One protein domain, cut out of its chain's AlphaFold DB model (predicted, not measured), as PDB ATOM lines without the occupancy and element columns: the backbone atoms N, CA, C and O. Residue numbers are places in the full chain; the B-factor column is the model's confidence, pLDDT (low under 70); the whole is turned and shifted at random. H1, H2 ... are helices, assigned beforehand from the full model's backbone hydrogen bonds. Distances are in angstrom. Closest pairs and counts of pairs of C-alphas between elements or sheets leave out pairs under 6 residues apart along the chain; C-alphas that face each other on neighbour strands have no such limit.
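Overview. This is residues 9 to 153 of the 164 residues of an uncharacterized protein of Kingella kingae ATCC 23330 (UniProt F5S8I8). A long helical hairpin, H8 and H9, makes one end of this elongated body, and a loose cluster of shorter helices, H2 to H5, makes the other, with the short H1 near the middle. H6 lies between them, H7 packs on H6, H9 reaches back to H1, and residues 125 to 130, at the turn of the hairpin, stick out. The printed part has 145 residues with nine named helices, H1 to H9 in chain order, and no named strand: it is all helix. It is compact, with a radius of gyration of the C-alphas of 16.7 A, and spans 49 by 29 by 27 A.

Arrangement. Begin with H9, residues 129 to 152, the longest helix. It forms a hairpin with H8, residues 106 to 125, at a shallow tilt of 25 degrees, opposite ways; their closest C-alphas, of Glu 123 and Gln 132, are 6.2 A apart. Next find H6, residues 72 to 86; it and H9 are the hubs, touching 3 helices each. They only just touch, with 3 pairs of C-alphas within 8 A, the closest Leu 85 and Phe 143 at 6.0 A. H6 touches H7, residues 98 to 101, closest at C-alphas 77 and 98, 5.5 A. H9 touches H1, residues 14 to 17, with its residues 147 to 151 alone, closest at C-alphas 14 and 147, 6.3 A. H5, residues 57 to 69, only just touches H6, and only at the corner, closest at C-alphas 66 and 75, 6.1 A. H5 makes a hairpin with H4, residues 41 to 48, at a shallow tilt of 17 degrees, opposite ways, closest at C-alphas 47 and 61, 6.9 A. H2, residues 23 to 30, and H3, residues 33 to 38, are close but not clearly touching, about perpendicular at 90 degrees, closest at C-alphas 29 and 35, 6.5 A. H3 and H9 are apart. Every O i to N i+4 pair is within hydrogen-bond range in H2, H3, H4, H6, H8 and H9, and 8 of 9 in H5; H1 and H7 are too short for such a pair.

Along the chain. Find C-alpha 14 at (178.415, 204.723, 146.355), where H1 begins. H5 is 19.1 A long from first to last C-alpha, H6 20.5 A and H8 28.3 A. From C-alpha 129 at (169.734, 181.112, 130.025), H9 runs 34.3 A to C-alpha 152 at (184.930, 201.307, 153.219).

Size, cuts and confidence. The two C-alphas farthest apart, of Asp 41 and Asp 127, are 52.0 A apart. The printed part has no cut; the link from H6 to H7 is long, with 11 residues. The model's pLDDT is under 70 at residues 69 to 73 and 87 to 92.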
ATOM      1  N   TRP A   9     185.892 211.001 149.854       87.38
ATOM      2  CA  TRP A   9     184.567 211.102 150.466       87.38
ATOM      3  C   TRP A   9     183.433 210.719 149.504       87.38
ATOM      4  O   TRP A   9     182.400 210.239 149.961       87.38
ATOM      5  N   PHE A  10     183.616 210.872 148.183       87.12
ATOM      6  CA  PHE A  10     182.599 210.489 147.198       87.12
ATOM      7  C   PHE A  10     182.311 208.988 147.276       87.12
ATOM      8  O   PHE A  10     181.159 208.572 147.169       87.12
ATOM      9  N   TRP A  11     183.331 208.168 147.540       84.69
ATOM     10  CA  TRP A  11     183.174 206.716 147.612       84.69
ATOM     11  C   TRP A  11     182.225 206.277 148.733       84.69
ATOM     12  O   TRP A  11     181.536 205.271 148.577       84.69
ATOM     13  N   LYS A  12     182.086 207.071 149.807       88.62
ATOM     14  CA  LYS A  12     181.106 206.821 150.881       88.62
ATOM     15  C   LYS A  12     179.653 206.936 150.407       88.62
ATOM     16  O   LYS A  12     178.762 206.392 151.048       88.62
ATOM     17  N   LEU A  13     179.404 207.612 149.283       90.56
ATOM     18  CA  LEU A  13     178.071 207.765 148.695       90.56
ATOM     19  C   LEU A  13     177.694 206.600 147.773       90.56
ATOM     20  O   LEU A  13     176.516 206.437 147.451       90.56
ATOM     21  N   LEU A  14     178.661 205.781 147.337       87.75
ATOM     22  CA  LEU A  14     178.415 204.723 146.355       87.75
ATOM     23  C   LEU A  14     177.338 203.718 146.772       87.75
ATOM     24  O   LEU A  14     176.495 203.417 145.923       87.75
ATOM     25  N   PRO A  15     177.305 203.186 148.011       87.00
ATOM     26  CA  PRO A  15     176.295 202.201 148.389       87.00
ATOM     27  C   PRO A  15     174.879 202.752 148.214       87.00
ATOM     28  O   PRO A  15     174.018 202.083 147.646       87.00
ATOM     29  N   PHE A  16     174.657 204.009 148.600       90.31
ATOM     30  CA  PHE A  16     173.385 204.693 148.401       90.31
ATOM     31  C   PHE A  16     173.090 204.962 146.914       90.31
ATOM     32  O   PHE A  16     172.028 204.593 146.399       90.31
ATOM     33  N   LEU A  17     174.037 205.558 146.181       89.56
ATOM     34  CA  LEU A  17     173.843 205.938 144.774       89.56
ATOM     35  C   LEU A  17     173.583 204.721 143.872       89.56
ATOM     36  O   LEU A  17     172.704 204.770 143.007       89.56
ATOM     37  N   THR A  18     174.241 203.596 144.151       85.38
ATOM     38  CA  THR A  18     174.060 202.319 143.437       85.38
ATOM     39  C   THR A  18     172.849 201.508 143.912       85.38
ATOM     40  O   THR A  18     172.584 200.437 143.379       85.38
ATOM     41  N   GLY A  19     172.069 202.013 144.878       84.19
ATOM     42  CA  GLY A  19     170.845 201.358 145.363       84.19
ATOM     43  C   GLY A  19     171.073 200.176 146.307       84.19
ATOM     44  O   GLY A  19     170.143 199.416 146.559       84.19
ATOM     45  N   ARG A  20     172.285 200.019 146.842       83.88
ATOM     46  CA  ARG A  20     172.655 198.951 147.784       83.88
ATOM     47  C   ARG A  20     172.444 199.321 149.247       83.88
ATOM     48  O   ARG A  20     172.467 198.448 150.105       83.88
ATOM     49  N   GLN A  21     172.245 200.603 149.519       88.94
ATOM     50  CA  GLN A  21     171.827 201.138 150.807       88.94
ATOM     51  C   GLN A  21     170.534 201.928 150.603       88.94
ATOM     52  O   GLN A  21     170.420 202.695 149.640       88.94
ATOM     53  N   SER A  22     169.555 201.740 151.490       91.44
ATOM     54  CA  SER A  22     168.306 202.498 151.427       91.44
ATOM     55  C   SER A  22     168.526 203.968 151.813       91.44
ATOM     56  O   SER A  22     169.506 204.313 152.474       91.44
ATOM     57  N   ALA A  23     167.601 204.852 151.424       93.19
ATOM     58  CA  ALA A  23     167.656 206.258 151.832       93.19
ATOM     59  C   ALA A  23     167.589 206.420 153.358       93.19
ATOM     60  O   ALA A  23     168.321 207.237 153.906       93.19
ATOM     61  N   ALA A  24     166.773 205.604 154.035       93.12
ATOM     62  CA  ALA A  24     166.637 205.626 155.488       93.12
ATOM     63  C   ALA A  24     167.929 205.184 156.194       93.12
ATOM     64  O   ALA A  24     168.375 205.846 157.127       93.12
ATOM     65  N   ASP A  25     168.568 204.109 155.719       93.88
ATOM     66  CA  ASP A  25     169.828 203.631 156.304       93.88
ATOM     67  C   ASP A  25     170.967 204.631 156.077       93.88
ATOM     68  O   ASP A  25     171.832 204.808 156.935       93.88
ATOM     69  N   PHE A  26     170.986 205.285 154.912       93.88
ATOM     70  CA  PHE A  26     171.977 206.311 154.603       93.88
ATOM     71  C   PHE A  26     171.774 207.573 155.451       93.88
ATOM     72  O   PHE A  26     172.738 208.075 156.027       93.88
ATOM     73  N   GLU A  27     170.530 208.038 155.601       95.31
ATOM     74  CA  GLU A  27     170.169 209.139 156.503       95.31
ATOM     75  C   GLU A  27     170.569 208.817 157.950       95.31
ATOM     76  O   GLU A  27     171.203 209.633 158.622       95.31
ATOM     77  N   GLN A  28     170.279 207.608 158.434       94.31
ATOM     78  CA  GLN A  28     170.673 207.184 159.777       94.31
ATOM     79  C   GLN A  28     172.198 207.175 159.946       94.31
ATOM     80  O   GLN A  28     172.705 207.641 160.967       94.31
ATOM     81  N   TRP A  29     172.942 206.681 158.956       93.44
ATOM     82  CA  TRP A  29     174.403 206.697 158.992       93.44
ATOM     83  C   TRP A  29     174.970 208.124 158.996       93.44
ATOM     84  O   TRP A  29     175.901 208.397 159.759       93.44
ATOM     85  N   LEU A  30     174.385 209.049 158.225       94.12
ATOM     86  CA  LEU A  30     174.779 210.464 158.212       94.12
ATOM     87  C   LEU A  30     174.678 211.134 159.586       94.12
ATOM     88  O   LEU A  30     175.436 212.055 159.859       94.12
ATOM     89  N   ASN A  31     173.804 210.644 160.468       91.38
ATOM     90  CA  ASN A  31     173.651 211.134 161.842       91.38
ATOM     91  C   ASN A  31     174.743 210.649 162.817       91.38
ATOM     92  O   ASN A  31     174.689 210.965 164.005       91.38
ATOM     93  N   THR A  32     175.727 209.877 162.355       92.94
ATOM     94  CA  THR A  32     176.819 209.367 163.196       92.94
ATOM     95  C   THR A  32     178.058 210.263 163.145       92.94
ATOM     96  O   THR A  32     178.360 210.883 162.123       92.94
ATOM     97  N   ASP A  33     178.861 210.248 164.215       89.88
ATOM     98  CA  ASP A  33     180.166 210.931 164.235       89.88
ATOM     99  C   ASP A  33     181.111 210.416 163.137       89.88
ATOM    100  O   ASP A  33     181.935 211.160 162.607       89.88
ATOM    101  N   CYS A  34     180.969 209.141 162.760       87.00
ATOM    102  CA  CYS A  34     181.729 208.533 161.673       87.00
ATOM    103  C   CYS A  34     181.482 209.264 160.345       87.00
ATOM    104  O   CYS A  34     182.435 209.675 159.682       87.00
ATOM    105  N   ALA A  35     180.217 209.493 159.981       89.12
ATOM    106  CA  ALA A  35     179.874 210.193 158.746       89.12
ATOM    107  C   ALA A  35     180.365 211.646 158.751       89.12
ATOM    108  O   ALA A  35     180.968 212.090 157.772       89.12
ATOM    109  N   LYS A  36     180.187 212.359 159.869       89.75
ATOM    110  CA  LYS A  36     180.649 213.747 160.024       89.75
ATOM    111  C   LYS A  36     182.151 213.899 159.768       89.75
ATOM    112  O   LYS A  36     182.565 214.860 159.134       89.75
ATOM    113  N   ASN A  37     182.956 212.933 160.204       89.88
ATOM    114  CA  ASN A  37     184.410 212.961 160.022       89.88
ATOM    115  C   ASN A  37     184.868 212.552 158.608       89.88
ATOM    116  O   ASN A  37     186.029 212.760 158.259       89.88
ATOM    117  N   HIS A  38     183.991 211.950 157.797       88.81
ATOM    118  CA  HIS A  38     184.332 211.469 156.455       88.81
ATOM    119  C   HIS A  38     184.083 212.487 155.341       88.81
ATOM    120  O   HIS A  38     184.722 212.395 154.288       88.81
ATOM    121  N   PHE A  39     183.172 213.437 155.545       91.56
ATOM    122  CA  PHE A  39     182.846 214.455 154.552       91.56
ATOM    123  C   PHE A  39     183.483 215.801 154.909       91.56
ATOM    124  O   PHE A  39     183.535 216.159 156.083       91.56
ATOM    125  N   PRO A  40     183.911 216.594 153.912       91.44
ATOM    126  CA  PRO A  40     184.172 218.013 154.131       91.44
ATOM    127  C   PRO A  40     182.926 218.708 154.700       91.44
ATOM    128  O   PRO A  40     181.819 218.410 154.250       91.44
ATOM    129  N   ASP A  41     183.101 219.670 155.612       91.50
ATOM    130  CA  ASP A  41     181.994 220.361 156.301       91.50
ATOM    131  C   ASP A  41     180.931 220.911 155.339       91.50
ATOM    132  O   ASP A  41     179.729 220.789 155.581       91.50
ATOM    133  N   GLU A  42     181.365 221.479 154.210       91.62
ATOM    134  CA  GLU A  42     180.467 222.002 153.178       91.62
ATOM    135  C   GLU A  42     179.591 220.895 152.566       91.62
ATOM    136  O   GLU A  42     178.389 221.074 152.372       91.62
ATOM    137  N   ILE A  43     180.188 219.737 152.278       92.00
ATOM    138  CA  ILE A  43     179.494 218.587 151.690       92.00
ATOM    139  C   ILE A  43     178.565 217.961 152.717       92.00
ATOM    140  O   ILE A  43     177.395 217.742 152.410       92.00
ATOM    141  N   TYR A  44     179.056 217.733 153.936       94.56
ATOM    142  CA  TYR A  44     178.261 217.192 155.032       94.56
ATOM    143  C   TYR A  44     177.013 218.041 155.277       94.56
ATOM    144  O   TYR A  44     175.905 217.516 155.323       94.56
ATOM    145  N   THR A  45     177.180 219.364 155.347       93.38
ATOM    146  CA  THR A  45     176.068 220.300 155.549       93.38
ATOM    147  C   THR A  45     175.043 220.195 154.423       93.38
ATOM    148  O   THR A  45     173.848 220.140 154.691       93.38
ATOM    149  N   LYS A  46     175.476 220.129 153.157       94.38
ATOM    150  CA  LYS A  46     174.552 219.974 152.022       94.38
ATOM    151  C   LYS A  46     173.813 218.635 152.058       94.38
ATOM    152  O   LYS A  46     172.612 218.623 151.814       94.38
ATOM    153  N   LEU A  47     174.503 217.540 152.385       94.56
ATOM    154  CA  LEU A  47     173.895 216.213 152.540       94.56
ATOM    155  C   LEU A  47     172.862 216.201 153.674       94.56
ATOM    156  O   LEU A  47     171.767 215.685 153.494       94.56
ATOM    157  N   TRP A  48     173.168 216.844 154.801       92.38
ATOM    158  CA  TRP A  48     172.269 216.946 155.952       92.38
ATOM    159  C   TRP A  48     170.911 217.579 155.619       92.38
ATOM    160  O   TRP A  48     169.894 217.218 156.203       92.38
ATOM    161  N   TRP A  49     170.883 218.522 154.674       92.62
ATOM    162  CA  TRP A  49     169.662 219.221 154.265       92.62
ATOM    163  C   TRP A  49     168.860 218.507 153.168       92.62
ATOM    164  O   TRP A  49     167.807 219.006 152.765       92.62
ATOM    165  N   VAL A  50     169.321 217.354 152.676       94.62
ATOM    166  CA  VAL A  50     168.590 216.575 151.667       94.62
ATOM    167  C   VAL A  50     167.319 215.979 152.279       94.62
ATOM    168  O   VAL A  50     167.325 215.420 153.372       94.62
ATOM    169  N   ASN A  51     166.205 216.049 151.545       93.69
ATOM    170  CA  ASN A  51     164.965 215.388 151.945       93.69
ATOM    171  C   ASN A  51     164.986 213.901 151.553       93.69
ATOM    172  O   ASN A  51     164.504 213.532 150.480       93.69
ATOM    173  N   TYR A  52     165.477 213.038 152.446       92.88
ATOM    174  CA  TYR A  52     165.606 211.587 152.224       92.88
ATOM    175  C   TYR A  52     164.287 210.828 152.034       92.88
ATOM    176  O   TYR A  52     164.292 209.679 151.589       92.88
ATOM    177  N   ARG A  53     163.146 211.463 152.317       92.81
ATOM    178  CA  ARG A  53     161.808 210.893 152.085       92.81
ATOM    179  C   ARG A  53     161.237 211.250 150.711       92.81
ATOM    180  O   ARG A  53     160.146 210.797 150.373       92.81
ATOM    181  N   GLY A  54     161.925 212.098 149.944       88.19
ATOM    182  CA  GLY A  54     161.504 212.521 148.612       88.19
ATOM    183  C   GLY A  54     161.817 211.492 147.522       88.19
ATOM    184  O   GLY A  54     162.580 210.553 147.713       88.19
ATOM    185  N   ASN A  55     161.275 211.711 146.323       85.94
ATOM    186  CA  ASN A  55     161.519 210.829 145.171       85.94
ATOM    187  C   ASN A  55     162.816 211.164 144.406       85.94
ATOM    188  O   ASN A  55     163.186 210.439 143.487       85.94
ATOM    189  N   GLN A  56     163.489 212.271 144.743       87.69
ATOM    190  CA  GLN A  56     164.616 212.828 143.979       87.69
ATOM    191  C   GLN A  56     165.958 212.785 144.728       87.69
ATOM    192  O   GLN A  56     166.944 213.305 144.222       87.69
ATOM    193  N   VAL A  57     166.043 212.091 145.871       91.12
ATOM    194  CA  VAL A  57     167.229 212.069 146.759       91.12
ATOM    195  C   VAL A  57     168.542 211.812 146.012       91.12
ATOM    196  O   VAL A  57     169.538 212.497 146.228       91.12
ATOM    197  N   LYS A  58     168.556 210.826 145.104       88.06
ATOM    198  CA  LYS A  58     169.749 210.510 144.303       88.06
ATOM    199  C   LYS A  58     170.151 211.674 143.399       88.06
ATOM    200  O   LYS A  58     171.334 211.975 143.297       88.06
ATOM    201  N   ASN A  59     169.182 212.329 142.764       87.19
ATOM    202  CA  ASN A  59     169.439 213.480 141.905       87.19
ATOM    203  C   ASN A  59     169.921 214.688 142.717       87.19
ATOM    204  O   ASN A  59     170.863 215.347 142.283       87.19
ATOM    205  N   ASP A  60     169.366 214.917 143.906       90.56
ATOM    206  CA  ASP A  60     169.799 215.995 144.802       90.56
ATOM    207  C   ASP A  60     171.263 215.801 145.234       90.56
ATOM    208  O   ASP A  60     172.080 216.718 145.149       90.56
ATOM    209  N   ILE A  61     171.643 214.575 145.611       91.00
ATOM    210  CA  ILE A  61     173.032 214.243 145.971       91.00
ATOM    211  C   ILE A  61     173.971 214.369 144.764       91.00
ATOM    212  O   ILE A  61     175.067 214.918 144.889       91.00
ATOM    213  N   LEU A  62     173.544 213.926 143.581       87.00
ATOM    214  CA  LEU A  62     174.317 214.096 142.349       87.00
ATOM    215  C   LEU A  62     174.535 215.575 141.996       87.00
ATOM    216  O   LEU A  62     175.617 215.917 141.528       87.00
ATOM    217  N   GLN A  63     173.566 216.455 142.261       85.00
ATOM    218  CA  GLN A  63     173.737 217.904 142.091       85.00
ATOM    219  C   GLN A  63     174.738 218.500 143.094       85.00
ATOM    220  O   GLN A  63     175.527 219.381 142.748       85.00
ATOM    221  N   ILE A  64     174.763 218.009 144.338       88.62
ATOM    222  CA  ILE A  64     175.775 218.421 145.326       88.62
ATOM    223  C   ILE A  64     177.184 218.094 144.813       88.62
ATOM    224  O   ILE A  64     178.084 218.929 144.920       88.62
ATOM    225  N   ILE A  65     177.362 216.907 144.228       85.31
ATOM    226  CA  ILE A  65     178.635 216.470 143.644       85.31
ATOM    227  C   ILE A  65     178.973 217.294 142.392       85.31
ATOM    228  O   ILE A  65     180.098 217.780 142.275       85.31
ATOM    229  N   SER A  66     178.021 217.500 141.473       79.06
ATOM    230  CA  SER A  66     178.265 218.220 140.212       79.06
ATOM    231  C   SER A  66     178.806 219.627 140.437       79.06
ATOM    232  O   SER A  66     179.735 220.061 139.756       79.06
ATOM    233  N   ASN A  67     178.260 220.312 141.442       78.50
ATOM    234  CA  ASN A  67     178.622 221.682 141.787       78.50
ATOM    235  C   ASN A  67     180.072 221.823 142.281       78.50
ATOM    236  O   ASN A  67     180.593 222.932 142.293       78.50
ATOM    237  N   GLN A  68     180.729 220.723 142.667       73.44
ATOM    238  CA  GLN A  68     182.131 220.713 143.098       73.44
ATOM    239  C   GLN A  68     183.117 220.432 141.960       73.44
ATOM    240  O   GLN A  68     184.249 220.906 141.998       73.44
ATOM    241  N   TYR A  69     182.715 219.651 140.952       68.31
ATOM    242  CA  TYR A  69     183.656 219.111 139.963       68.31
ATOM    243  C   TYR A  69     183.654 219.825 138.607       68.31
ATOM    244  O   TYR A  69     184.634 219.668 137.871       68.31
ATOM    245  N   GLY A  70     182.644 220.663 138.335       59.94
ATOM    246  CA  GLY A  70     182.548 221.515 137.146       59.94
ATOM    247  C   GLY A  70     182.216 220.758 135.847       59.94
ATOM    248  O   GLY A  70     182.862 219.766 135.530       59.94
ATOM    249  N   HIS A  71     181.231 221.296 135.111       65.00
ATOM    250  CA  HIS A  71     180.681 220.907 133.796       65.00
ATOM    251  C   HIS A  71     180.227 219.449 133.557       65.00
ATOM    252  O   HIS A  71     180.672 218.483 134.174       65.00
ATOM    253  N   ASP A  72     179.279 219.336 132.621       63.12
ATOM    254  CA  ASP A  72     178.419 218.181 132.334       63.12
ATOM    255  C   ASP A  72     179.170 216.878 132.033       63.12
ATOM    256  O   ASP A  72     178.681 215.800 132.363       63.12
ATOM    257  N   GLU A  73     180.381 216.965 131.475       69.75
ATOM    258  CA  GLU A  73     181.193 215.803 131.100       69.75
ATOM    259  C   GLU A  73     181.580 214.949 132.312       69.75
ATOM    260  O   GLU A  73     181.408 213.735 132.288       69.75
ATOM    261  N   LYS A  74     182.014 215.551 133.426       70.88
ATOM    262  CA  LYS A  74     182.341 214.769 134.632       70.88
ATOM    263  C   LYS A  74     181.107 214.128 135.251       70.88
ATOM    264  O   LYS A  74     181.193 213.032 135.795       70.88
ATOM    265  N   MET A  75     179.958 214.793 135.161       76.00
ATOM    266  CA  MET A  75     178.695 214.222 135.622       76.00
ATOM    267  C   MET A  75     178.212 213.084 134.737       76.00
ATOM    268  O   MET A  75     177.657 212.121 135.266       76.00
ATOM    269  N   LEU A  76     178.445 213.163 133.428       76.56
ATOM    270  CA  LEU A  76     178.224 212.051 132.513       76.56
ATOM    271  C   LEU A  76     179.099 210.860 132.916       76.56
ATOM    272  O   LEU A  76     178.571 209.777 133.143       76.56
ATOM    273  N   VAL A  77     180.396 211.085 133.140       76.62
ATOM    274  CA  VAL A  77     181.335 210.033 133.563       76.62
ATOM    275  C   VAL A  77     180.942 209.427 134.920       76.62
ATOM    276  O   VAL A  77     180.954 208.208 135.083       76.62
ATOM    277  N   ILE A  78     180.529 210.244 135.898       80.31
ATOM    278  CA  ILE A  78     180.013 209.752 137.189       80.31
ATOM    279  C   ILE A  78     178.761 208.894 136.982       80.31
ATOM    280  O   ILE A  78     178.622 207.861 137.632       80.31
ATOM    281  N   ARG A  79     177.839 209.300 136.103       80.12
ATOM    282  CA  ARG A  79     176.624 208.525 135.810       80.12
ATOM    283  C   ARG A  79     176.960 207.194 135.144       80.12
ATOM    284  O   ARG A  79     176.459 206.177 135.608       80.12
ATOM    285  N   GLU A  80     177.852 207.184 134.156       78.38
ATOM    286  CA  GLU A  80     178.335 205.954 133.514       78.38
ATOM    287  C   GLU A  80     179.009 205.013 134.520       78.38
ATOM    288  O   GLU A  80     178.745 203.813 134.525       78.38
ATOM    289  N   MET A  81     179.818 205.549 135.437       81.81
ATOM    290  CA  MET A  81     180.404 204.773 136.531       81.81
ATOM    291  C   MET A  81     179.337 204.206 137.475       81.81
ATOM    292  O   MET A  81     179.440 203.068 137.926       81.81
ATOM    293  N   LEU A  82     178.320 204.989 137.827       82.44
ATOM    294  CA  LEU A  82     177.251 204.508 138.698       82.44
ATOM    295  C   LEU A  82     176.424 203.423 138.011       82.44
ATOM    296  O   LEU A  82     176.084 202.447 138.674       82.44
ATOM    297  N   ASP A  83     176.165 203.541 136.710       77.81
ATOM    298  CA  ASP A  83     175.501 202.500 135.923       77.81
ATOM    299  C   ASP A  83     176.361 201.239 135.798       77.81
ATOM    300  O   ASP A  83     175.847 200.137 136.002       77.81
ATOM    301  N   LEU A  84     177.673 201.382 135.581       79.31
ATOM    302  CA  LEU A  84     178.643 200.281 135.632       79.31
ATOM    303  C   LEU A  84     178.521 199.510 136.954       79.31
ATOM    304  O   LEU A  84     178.419 198.284 136.964       79.31
ATOM    305  N   LEU A  85     178.521 200.241 138.069       78.81
ATOM    306  CA  LEU A  85     178.504 199.674 139.414       78.81
ATOM    307  C   LEU A  85     177.117 199.159 139.841       78.81
ATOM    308  O   LEU A  85     177.040 198.278 140.701       78.81
ATOM    309  N   ALA A  86     176.029 199.701 139.290       72.75
ATOM    310  CA  ALA A  86     174.664 199.372 139.693       72.75
ATOM    311  C   ALA A  86     173.975 198.353 138.776       72.75
ATOM    312  O   ALA A  86     173.339 197.431 139.280       72.75
ATOM    313  N   ASN A  87     174.058 198.523 137.452       67.62
ATOM    314  CA  ASN A  87     172.935 198.152 136.586       67.62
ATOM    315  C   ASN A  87     173.261 197.482 135.250       67.62
ATOM    316  O   ASN A  87     172.302 197.233 134.530       67.62
ATOM    317  N   LYS A  88     174.519 197.106 134.969       59.91
ATOM    318  CA  LYS A  88     174.988 196.366 133.768       59.91
ATOM    319  C   LYS A  88     175.744 197.231 132.748       59.91
ATOM    320  O   LYS A  88     175.193 197.863 131.861       59.91
ATOM    321  N   LEU A  89     177.057 197.163 132.932       57.94
ATOM    322  CA  LEU A  89     178.251 197.287 132.083       57.94
ATOM    323  C   LEU A  89     178.205 197.423 130.550       57.94
ATOM    324  O   LEU A  89     179.275 197.594 129.966       57.94
ATOM    325  N   ASP A  90     177.064 197.289 129.887       54.38
ATOM    326  CA  ASP A  90     176.990 196.685 128.548       54.38
ATOM    327  C   ASP A  90     177.589 197.547 127.410       54.38
ATOM    328  O   ASP A  90     177.611 197.128 126.255       54.38
ATOM    329  N   TYR A  91     178.143 198.726 127.722       56.25
ATOM    330  CA  TYR A  91     178.690 199.673 126.744       56.25
ATOM    331  C   TYR A  91     179.984 200.368 127.176       56.25
ATOM    332  O   TYR A  91     180.427 201.304 126.505       56.25
ATOM    333  N   LEU A  92     180.609 199.941 128.278       66.12
ATOM    334  CA  LEU A  92     181.831 200.595 128.730       66.12
ATOM    335  C   LEU A  92     183.010 200.178 127.849       66.12
ATOM    336  O   LEU A  92     183.356 199.002 127.788       66.12
ATOM    337  N   LYS A  93     183.651 201.139 127.185       71.38
ATOM    338  CA  LYS A  93     184.907 200.909 126.461       71.38
ATOM    339  C   LYS A  93     186.104 201.150 127.380       71.38
ATOM    340  O   LYS A  93     186.009 201.967 128.293       71.38
ATOM    341  N   ILE A  94     187.228 200.469 127.146       71.06
ATOM    342  CA  ILE A  94     188.445 200.640 127.963       71.06
ATOM    343  C   ILE A  94     189.075 202.030 127.827       71.06
ATOM    344  O   ILE A  94     189.729 202.505 128.745       71.06
ATOM    345  N   ASP A  95     188.836 202.712 126.709       72.50
ATOM    346  CA  ASP A  95     189.256 204.095 126.475       72.50
ATOM    347  C   ASP A  95     188.280 205.127 127.062       72.50
ATOM    348  O   ASP A  95     188.483 206.330 126.899       72.50
ATOM    349  N   SER A  96     187.218 204.687 127.753       77.31
ATOM    350  CA  SER A  96     186.303 205.613 128.416       77.31
ATOM    351  C   SER A  96     187.036 206.394 129.522       77.31
ATOM    352  O   SER A  96     187.717 205.785 130.354       77.31
ATOM    353  N   PRO A  97     186.830 207.723 129.620       74.69
ATOM    354  CA  PRO A  97     187.366 208.551 130.707       74.69
ATOM    355  C   PRO A  97     186.986 208.059 132.112       74.69
ATOM    356  O   PRO A  97     187.602 208.445 133.105       74.69
ATOM    357  N   VAL A  98     185.974 207.194 132.214       76.25
ATOM    358  CA  VAL A  98     185.549 206.566 133.466       76.25
ATOM    359  C   VAL A  98     186.661 205.762 134.144       76.25
ATOM    360  O   VAL A  98     186.717 205.719 135.371       76.25
ATOM    361  N   TRP A  99     187.583 205.172 133.383       78.50
ATOM    362  CA  TRP A  99     188.689 204.405 133.954       78.50
ATOM    363  C   TRP A  99     189.705 205.307 134.647       78.50
ATOM    364  O   TRP A  99     190.207 204.959 135.712       78.50
ATOM    365  N   GLU A 100     189.939 206.508 134.121       77.75
ATOM    366  CA  GLU A 100     190.906 207.459 134.680       77.75
ATOM    367  C   GLU A 100     190.458 208.061 136.020       77.75
ATOM    368  O   GLU A 100     191.289 208.499 136.818       77.75
ATOM    369  N   ILE A 101     189.147 208.090 136.285       74.62
ATOM    370  CA  ILE A 101     188.599 208.632 137.538       74.62
ATOM    371  C   ILE A 101     188.499 207.590 138.656       74.62
ATOM    372  O   ILE A 101     188.342 207.966 139.825       74.62
ATOM    373  N   LEU A 102     188.563 206.299 138.311       76.38
ATOM    374  CA  LEU A 102     188.480 205.200 139.262       76.38
ATOM    375  C   LEU A 102     189.812 205.050 140.015       76.38
ATOM    376  O   LEU A 102     190.880 205.129 139.412       76.38
ATOM    377  N   PRO A 103     189.789 204.776 141.330       76.81
ATOM    378  CA  PRO A 103     190.977 204.754 142.176       76.81
ATOM    379  C   PRO A 103     191.665 203.379 142.111       76.81
ATOM    380  O   PRO A 103     192.037 202.808 143.134       76.81
ATOM    381  N   PHE A 104     191.769 202.809 140.914       80.62
ATOM    382  CA  PHE A 104     192.300 201.473 140.659       80.62
ATOM    383  C   PHE A 104     193.689 201.559 140.024       80.62
ATOM    384  O   PHE A 104     194.014 202.544 139.364       80.62
ATOM    385  N   SER A 105     194.509 200.520 140.197       83.31
ATOM    386  CA  SER A 105     195.715 200.368 139.378       83.31
ATOM    387  C   SER A 105     195.325 200.073 137.928       83.31
ATOM    388  O   SER A 105     194.275 199.479 137.681       83.31
ATOM    389  N   THR A 106     196.187 200.429 136.972       83.69
ATOM    390  CA  THR A 106     195.983 200.111 135.548       83.69
ATOM    391  C   THR A 106     195.730 198.618 135.331       83.69
ATOM    392  O   THR A 106     194.773 198.252 134.665       83.69
ATOM    393  N   GLU A 107     196.503 197.753 135.993       84.94
ATOM    394  CA  GLU A 107     196.315 196.298 135.940       84.94
ATOM    395  C   GLU A 107     194.911 195.868 136.403       84.94
ATOM    396  O   GLU A 107     194.262 195.028 135.782       84.94
ATOM    397  N   TYR A 108     194.399 196.457 137.488       85.50
ATOM    398  CA  TYR A 108     193.061 196.131 137.977       85.50
ATOM    399  C   TYR A 108     191.969 196.633 137.021       85.50
ATOM    400  O   TYR A 108     190.956 195.957 136.845       85.50
ATOM    401  N   GLN A 109     192.168 197.792 136.385       84.19
ATOM    402  CA  GLN A 109     191.252 198.332 135.375       84.19
ATOM    403  C   GLN A 109     191.181 197.427 134.142       84.19
ATOM    404  O   GLN A 109     190.083 197.083 133.711       84.19
ATOM    405  N   GLU A 110     192.331 196.993 133.622       83.44
ATOM    406  CA  GLU A 110     192.419 196.075 132.480       83.44
ATOM    407  C   GLU A 110     191.709 194.752 132.777       83.44
ATOM    408  O   GLU A 110     190.850 194.319 132.009       83.44
ATOM    409  N   ASN A 111     191.988 194.149 133.933       83.94
ATOM    410  CA  ASN A 111     191.368 192.882 134.308       83.94
ATOM    411  C   ASN A 111     189.853 193.027 134.564       83.94
ATOM    412  O   ASN A 111     189.065 192.154 134.182       83.94
ATOM    413  N   LEU A 112     189.418 194.138 135.172       83.56
ATOM    414  CA  LEU A 112     187.999 194.454 135.346       83.56
ATOM    415  C   LEU A 112     187.303 194.628 133.988       83.56
ATOM    416  O   LEU A 112     186.211 194.097 133.790       83.56
ATOM    417  N   TYR A 113     187.942 195.313 133.041       82.38
ATOM    418  CA  TYR A 113     187.444 195.458 131.677       82.38
ATOM    419  C   TYR A 113     187.324 194.113 130.952       82.38
ATOM    420  O   TYR A 113     186.286 193.834 130.353       82.38
ATOM    421  N   SER A 114     188.324 193.234 131.055       80.88
ATOM    422  CA  SER A 114     188.246 191.887 130.476       80.88
ATOM    423  C   SER A 114     187.069 191.083 131.035       80.88
ATOM    424  O   SER A 114     186.351 190.439 130.274       80.88
ATOM    425  N   MET A 115     186.811 191.155 132.345       81.44
ATOM    426  CA  MET A 115     185.651 190.495 132.961       81.44
ATOM    427  C   MET A 115     184.321 191.034 132.407       81.44
ATOM    428  O   MET A 115     183.391 190.263 132.158       81.44
ATOM    429  N   ILE A 116     184.233 192.352 132.213       80.19
ATOM    430  CA  ILE A 116     183.066 193.017 131.624       80.19
ATOM    431  C   ILE A 116     182.821 192.517 130.199       80.19
ATOM    432  O   ILE A 116     181.699 192.118 129.888       80.19
ATOM    433  N   LEU A 117     183.868 192.483 129.370       79.19
ATOM    434  CA  LEU A 117     183.789 192.000 127.992       79.19
ATOM    435  C   LEU A 117     183.304 190.553 127.914       79.19
ATOM    436  O   LEU A 117     182.383 190.266 127.155       79.19
ATOM    437  N   VAL A 118     183.858 189.659 128.740       79.00
ATOM    438  CA  VAL A 118     183.446 188.245 128.768       79.00
ATOM    439  C   VAL A 118     181.959 188.115 129.098       79.00
ATOM    440  O   VAL A 118     181.252 187.334 128.464       79.00
ATOM    441  N   ARG A 119     181.442 188.903 130.050       76.38
ATOM    442  CA  ARG A 119     180.001 188.916 130.347       76.38
ATOM    443  C   ARG A 119     179.184 189.350 129.126       76.38
ATOM    444  O   ARG A 119     178.189 188.694 128.818       76.38
ATOM    445  N   SER A 120     179.587 190.425 128.452       75.94
ATOM    446  CA  SER A 120     178.897 190.917 127.254       75.94
ATOM    447  C   SER A 120     178.910 189.887 126.120       75.94
ATOM    448  O   SER A 120     177.879 189.660 125.492       75.94
ATOM    449  N   GLU A 121     180.029 189.199 125.893       77.62
ATOM    450  CA  GLU A 121     180.119 188.123 124.898       77.62
ATOM    451  C   GLU A 121     179.198 186.943 125.237       77.62
ATOM    452  O   GLU A 121     178.510 186.424 124.358       77.62
ATOM    453  N   ILE A 122     179.126 186.545 126.509       75.38
ATOM    454  CA  ILE A 122     178.229 185.475 126.968       75.38
ATOM    455  C   ILE A 122     176.763 185.841 126.717       75.38
ATOM    456  O   ILE A 122     175.986 185.000 126.272       75.38
ATOM    457  N   GLU A 123     176.377 187.089 126.968       73.62
ATOM    458  CA  GLU A 123     175.015 187.565 126.694       73.62
ATOM    459  C   GLU A 123     174.685 187.606 125.203       73.62
ATOM    460  O   GLU A 123     173.559 187.295 124.818       73.62
ATOM    461  N   MET A 124     175.652 187.979 124.367       74.94
ATOM    462  CA  MET A 124     175.443 188.116 122.927       74.94
ATOM    463  C   MET A 124     175.488 186.785 122.172       74.94
ATOM    464  O   MET A 124     174.786 186.635 121.172       74.94
ATOM    465  N   PHE A 125     176.328 185.842 122.603       76.62
ATOM    466  CA  PHE A 125     176.675 184.667 121.799       76.62
ATOM    467  C   PHE A 125     176.290 183.324 122.428       76.62
ATOM    468  O   PHE A 125     176.315 182.314 121.722       76.62
ATOM    469  N   ILE A 126     175.921 183.272 123.714       76.25
ATOM    470  CA  ILE A 126     175.543 182.016 124.378       76.25
ATOM    471  C   ILE A 126     174.034 181.971 124.620       76.25
ATOM    472  O   ILE A 126     173.530 182.608 125.536       76.25
ATOM    473  N   ASP A 127     173.328 181.120 123.874       75.88
ATOM    474  CA  ASP A 127     171.888 180.849 124.033       75.88
ATOM    475  C   ASP A 127     171.608 179.834 125.165       75.88
ATOM    476  O   ASP A 127     170.982 178.789 124.991       75.88
ATOM    477  N   ASN A 128     172.185 180.083 126.341       83.19
ATOM    478  CA  ASN A 128     171.985 179.266 127.536       83.19
ATOM    479  C   ASN A 128     171.605 180.171 128.706       83.19
ATOM    480  O   ASN A 128     172.470 180.728 129.387       83.19
ATOM    481  N   GLU A 129     170.301 180.272 128.964       83.00
ATOM    482  CA  GLU A 129     169.734 181.112 130.025       83.00
ATOM    483  C   GLU A 129     170.338 180.820 131.406       83.00
ATOM    484  O   GLU A 129     170.595 181.737 132.187       83.00
ATOM    485  N   ASN A 130     170.619 179.549 131.717       84.19
ATOM    486  CA  ASN A 130     171.219 179.173 132.999       84.19
ATOM    487  C   ASN A 130     172.652 179.692 133.117       84.19
ATOM    488  O   ASN A 130     173.037 180.204 134.169       84.19
ATOM    489  N   MET A 131     173.434 179.582 132.043       80.12
ATOM    490  CA  MET A 131     174.796 180.100 132.013       80.12
ATOM    491  C   MET A 131     174.782 181.627 132.151       80.12
ATOM    492  O   MET A 131     175.424 182.153 133.061       80.12
ATOM    493  N   GLN A 132     173.977 182.332 131.352       80.69
ATOM    494  CA  GLN A 132     173.812 183.787 131.455       80.69
ATOM    495  C   GLN A 132     173.432 184.221 132.880       80.69
ATOM    496  O   GLN A 132     174.047 185.132 133.438       80.69
ATOM    497  N   LYS A 133     172.489 183.516 133.519       83.06
ATOM    498  CA  LYS A 133     172.063 183.790 134.898       83.06
ATOM    499  C   LYS A 133     173.197 183.631 135.913       83.06
ATOM    500  O   LYS A 133     173.348 184.486 136.787       83.06
ATOM    501  N   ILE A 134     174.009 182.577 135.800       83.19
ATOM    502  CA  ILE A 134     175.178 182.355 136.673       83.19
ATOM    503  C   ILE A 134     176.181 183.501 136.517       83.19
ATOM    504  O   ILE A 134     176.671 184.033 137.516       83.19
ATOM    505  N   TYR A 135     176.474 183.909 135.281       79.69
ATOM    506  CA  TYR A 135     177.404 185.006 135.019       79.69
ATOM    507  C   TYR A 135     176.867 186.352 135.510       79.69
ATOM    508  O   TYR A 135     177.618 187.106 136.131       79.69
ATOM    509  N   HIS A 136     175.571 186.640 135.335       80.06
ATOM    510  CA  HIS A 136     174.932 187.835 135.908       80.06
ATOM    511  C   HIS A 136     175.052 187.856 137.423       80.06
ATOM    512  O   HIS A 136     175.430 188.881 137.984       80.06
ATOM    513  N   GLN A 137     174.784 186.727 138.080       83.69
ATOM    514  CA  GLN A 137     174.881 186.627 139.530       83.69
ATOM    515  C   GLN A 137     176.317 186.847 140.019       83.69
ATOM    516  O   GLN A 137     176.539 187.714 140.861       83.69
ATOM    517  N   LYS A 138     177.304 186.130 139.461       84.06
ATOM    518  CA  LYS A 138     178.724 186.298 139.828       84.06
ATOM    519  C   LYS A 138     179.198 187.736 139.635       84.06
ATOM    520  O   LYS A 138     179.909 188.280 140.477       84.06
ATOM    521  N   THR A 139     178.781 188.355 138.535       80.31
ATOM    522  CA  THR A 139     179.136 189.738 138.217       80.31
ATOM    523  C   THR A 139     178.495 190.715 139.203       80.31
ATOM    524  O   THR A 139     179.177 191.590 139.732       80.31
ATOM    525  N   ALA A 140     177.210 190.534 139.515       81.06
ATOM    526  CA  ALA A 140     176.502 191.344 140.504       81.06
ATOM    527  C   ALA A 140     177.127 191.216 141.902       81.06
ATOM    528  O   ALA A 140     177.338 192.224 142.572       81.06
ATOM    529  N   GLU A 141     177.484 190.001 142.325       85.56
ATOM    530  CA  GLU A 141     178.172 189.743 143.596       85.56
ATOM    531  C   GLU A 141     179.573 190.367 143.643       85.56
ATOM    532  O   GLU A 141     179.974 190.924 144.668       85.56
ATOM    533  N   PHE A 142     180.331 190.308 142.547       86.94
ATOM    534  CA  PHE A 142     181.627 190.975 142.464       86.94
ATOM    535  C   PHE A 142     181.471 192.494 142.584       86.94
ATOM    536  O   PHE A 142     182.126 193.110 143.426       86.94
ATOM    537  N   PHE A 143     180.559 193.102 141.817       83.94
ATOM    538  CA  PHE A 143     180.325 194.537 141.933       83.94
ATOM    539  C   PHE A 143     179.826 194.903 143.322       83.94
ATOM    540  O   PHE A 143     180.254 195.946 143.822       83.94
ATOM    541  N   ALA A 144     178.990 194.062 143.955       82.81
ATOM    542  CA  ALA A 144     178.553 194.177 145.354       82.81
ATOM    543  C   ALA A 144     179.752 194.426 146.278       82.81
ATOM    544  O   ALA A 144     179.811 195.447 146.971       82.81
ATOM    545  N   LYS A 145     180.742 193.535 146.192       87.12
ATOM    546  CA  LYS A 145     181.997 193.612 146.946       87.12
ATOM    547  C   LYS A 145     182.850 194.813 146.542       87.12
ATOM    548  O   LYS A 145     183.457 195.431 147.407       87.12
ATOM    549  N   LEU A 146     182.874 195.178 145.259       86.31
ATOM    550  CA  LEU A 146     183.675 196.300 144.772       86.31
ATOM    551  C   LEU A 146     183.202 197.637 145.352       86.31
ATOM    552  O   LEU A 146     184.026 198.385 145.874       86.31
ATOM    553  N   CYS A 147     181.896 197.940 145.323       82.75
ATOM    554  CA  CYS A 147     181.437 199.195 145.940       82.75
ATOM    555  C   CYS A 147     181.578 199.177 147.456       82.75
ATOM    556  O   CYS A 147     181.819 200.234 148.021       82.75
ATOM    557  N   ASP A 148     181.437 198.023 148.114       83.38
ATOM    558  CA  ASP A 148     181.721 197.928 149.549       83.38
ATOM    559  C   ASP A 148     183.193 198.246 149.844       83.38
ATOM    560  O   ASP A 148     183.482 199.041 150.737       83.38
ATOM    561  N   ALA A 149     184.120 197.699 149.053       86.12
ATOM    562  CA  ALA A 149     185.542 197.965 149.207       86.12
ATOM    563  C   ALA A 149     185.884 199.441 148.976       86.12
ATOM    564  O   ALA A 149     186.560 200.045 149.808       86.12
ATOM    565  N   LEU A 150     185.345 200.042 147.911       82.69
ATOM    566  CA  LEU A 150     185.492 201.470 147.622       82.69
ATOM    567  C   LEU A 150     184.907 202.344 148.738       82.69
ATOM    568  O   LEU A 150     185.544 203.292 149.189       82.69
ATOM    569  N   ALA A 151     183.704 202.018 149.209       81.00
ATOM    570  CA  ALA A 151     183.018 202.794 150.233       81.00
ATOM    571  C   ALA A 151     183.646 202.644 151.617       81.00
ATOM    572  O   ALA A 151     183.469 203.516 152.457       81.00
ATOM    573  N   ASN A 152     184.383 201.574 151.890       81.56
ATOM    574  CA  ASN A 152     184.930 201.307 153.219       81.56
ATOM    575  C   ASN A 152     186.461 201.297 153.260       81.56
ATOM    576  O   ASN A 152     187.021 200.859 154.262       81.56
ATOM    577  N   ASP A 153     187.121 201.787 152.204       75.06
ATOM    578  CA  ASP A 153     188.584 201.801 152.069       75.06
ATOM    579  C   ASP A 153     189.207 200.408 152.326       75.06
ATOM    580  O   ASP A 153     190.262 200.279 152.952       75.06
TER     581      ASP A 153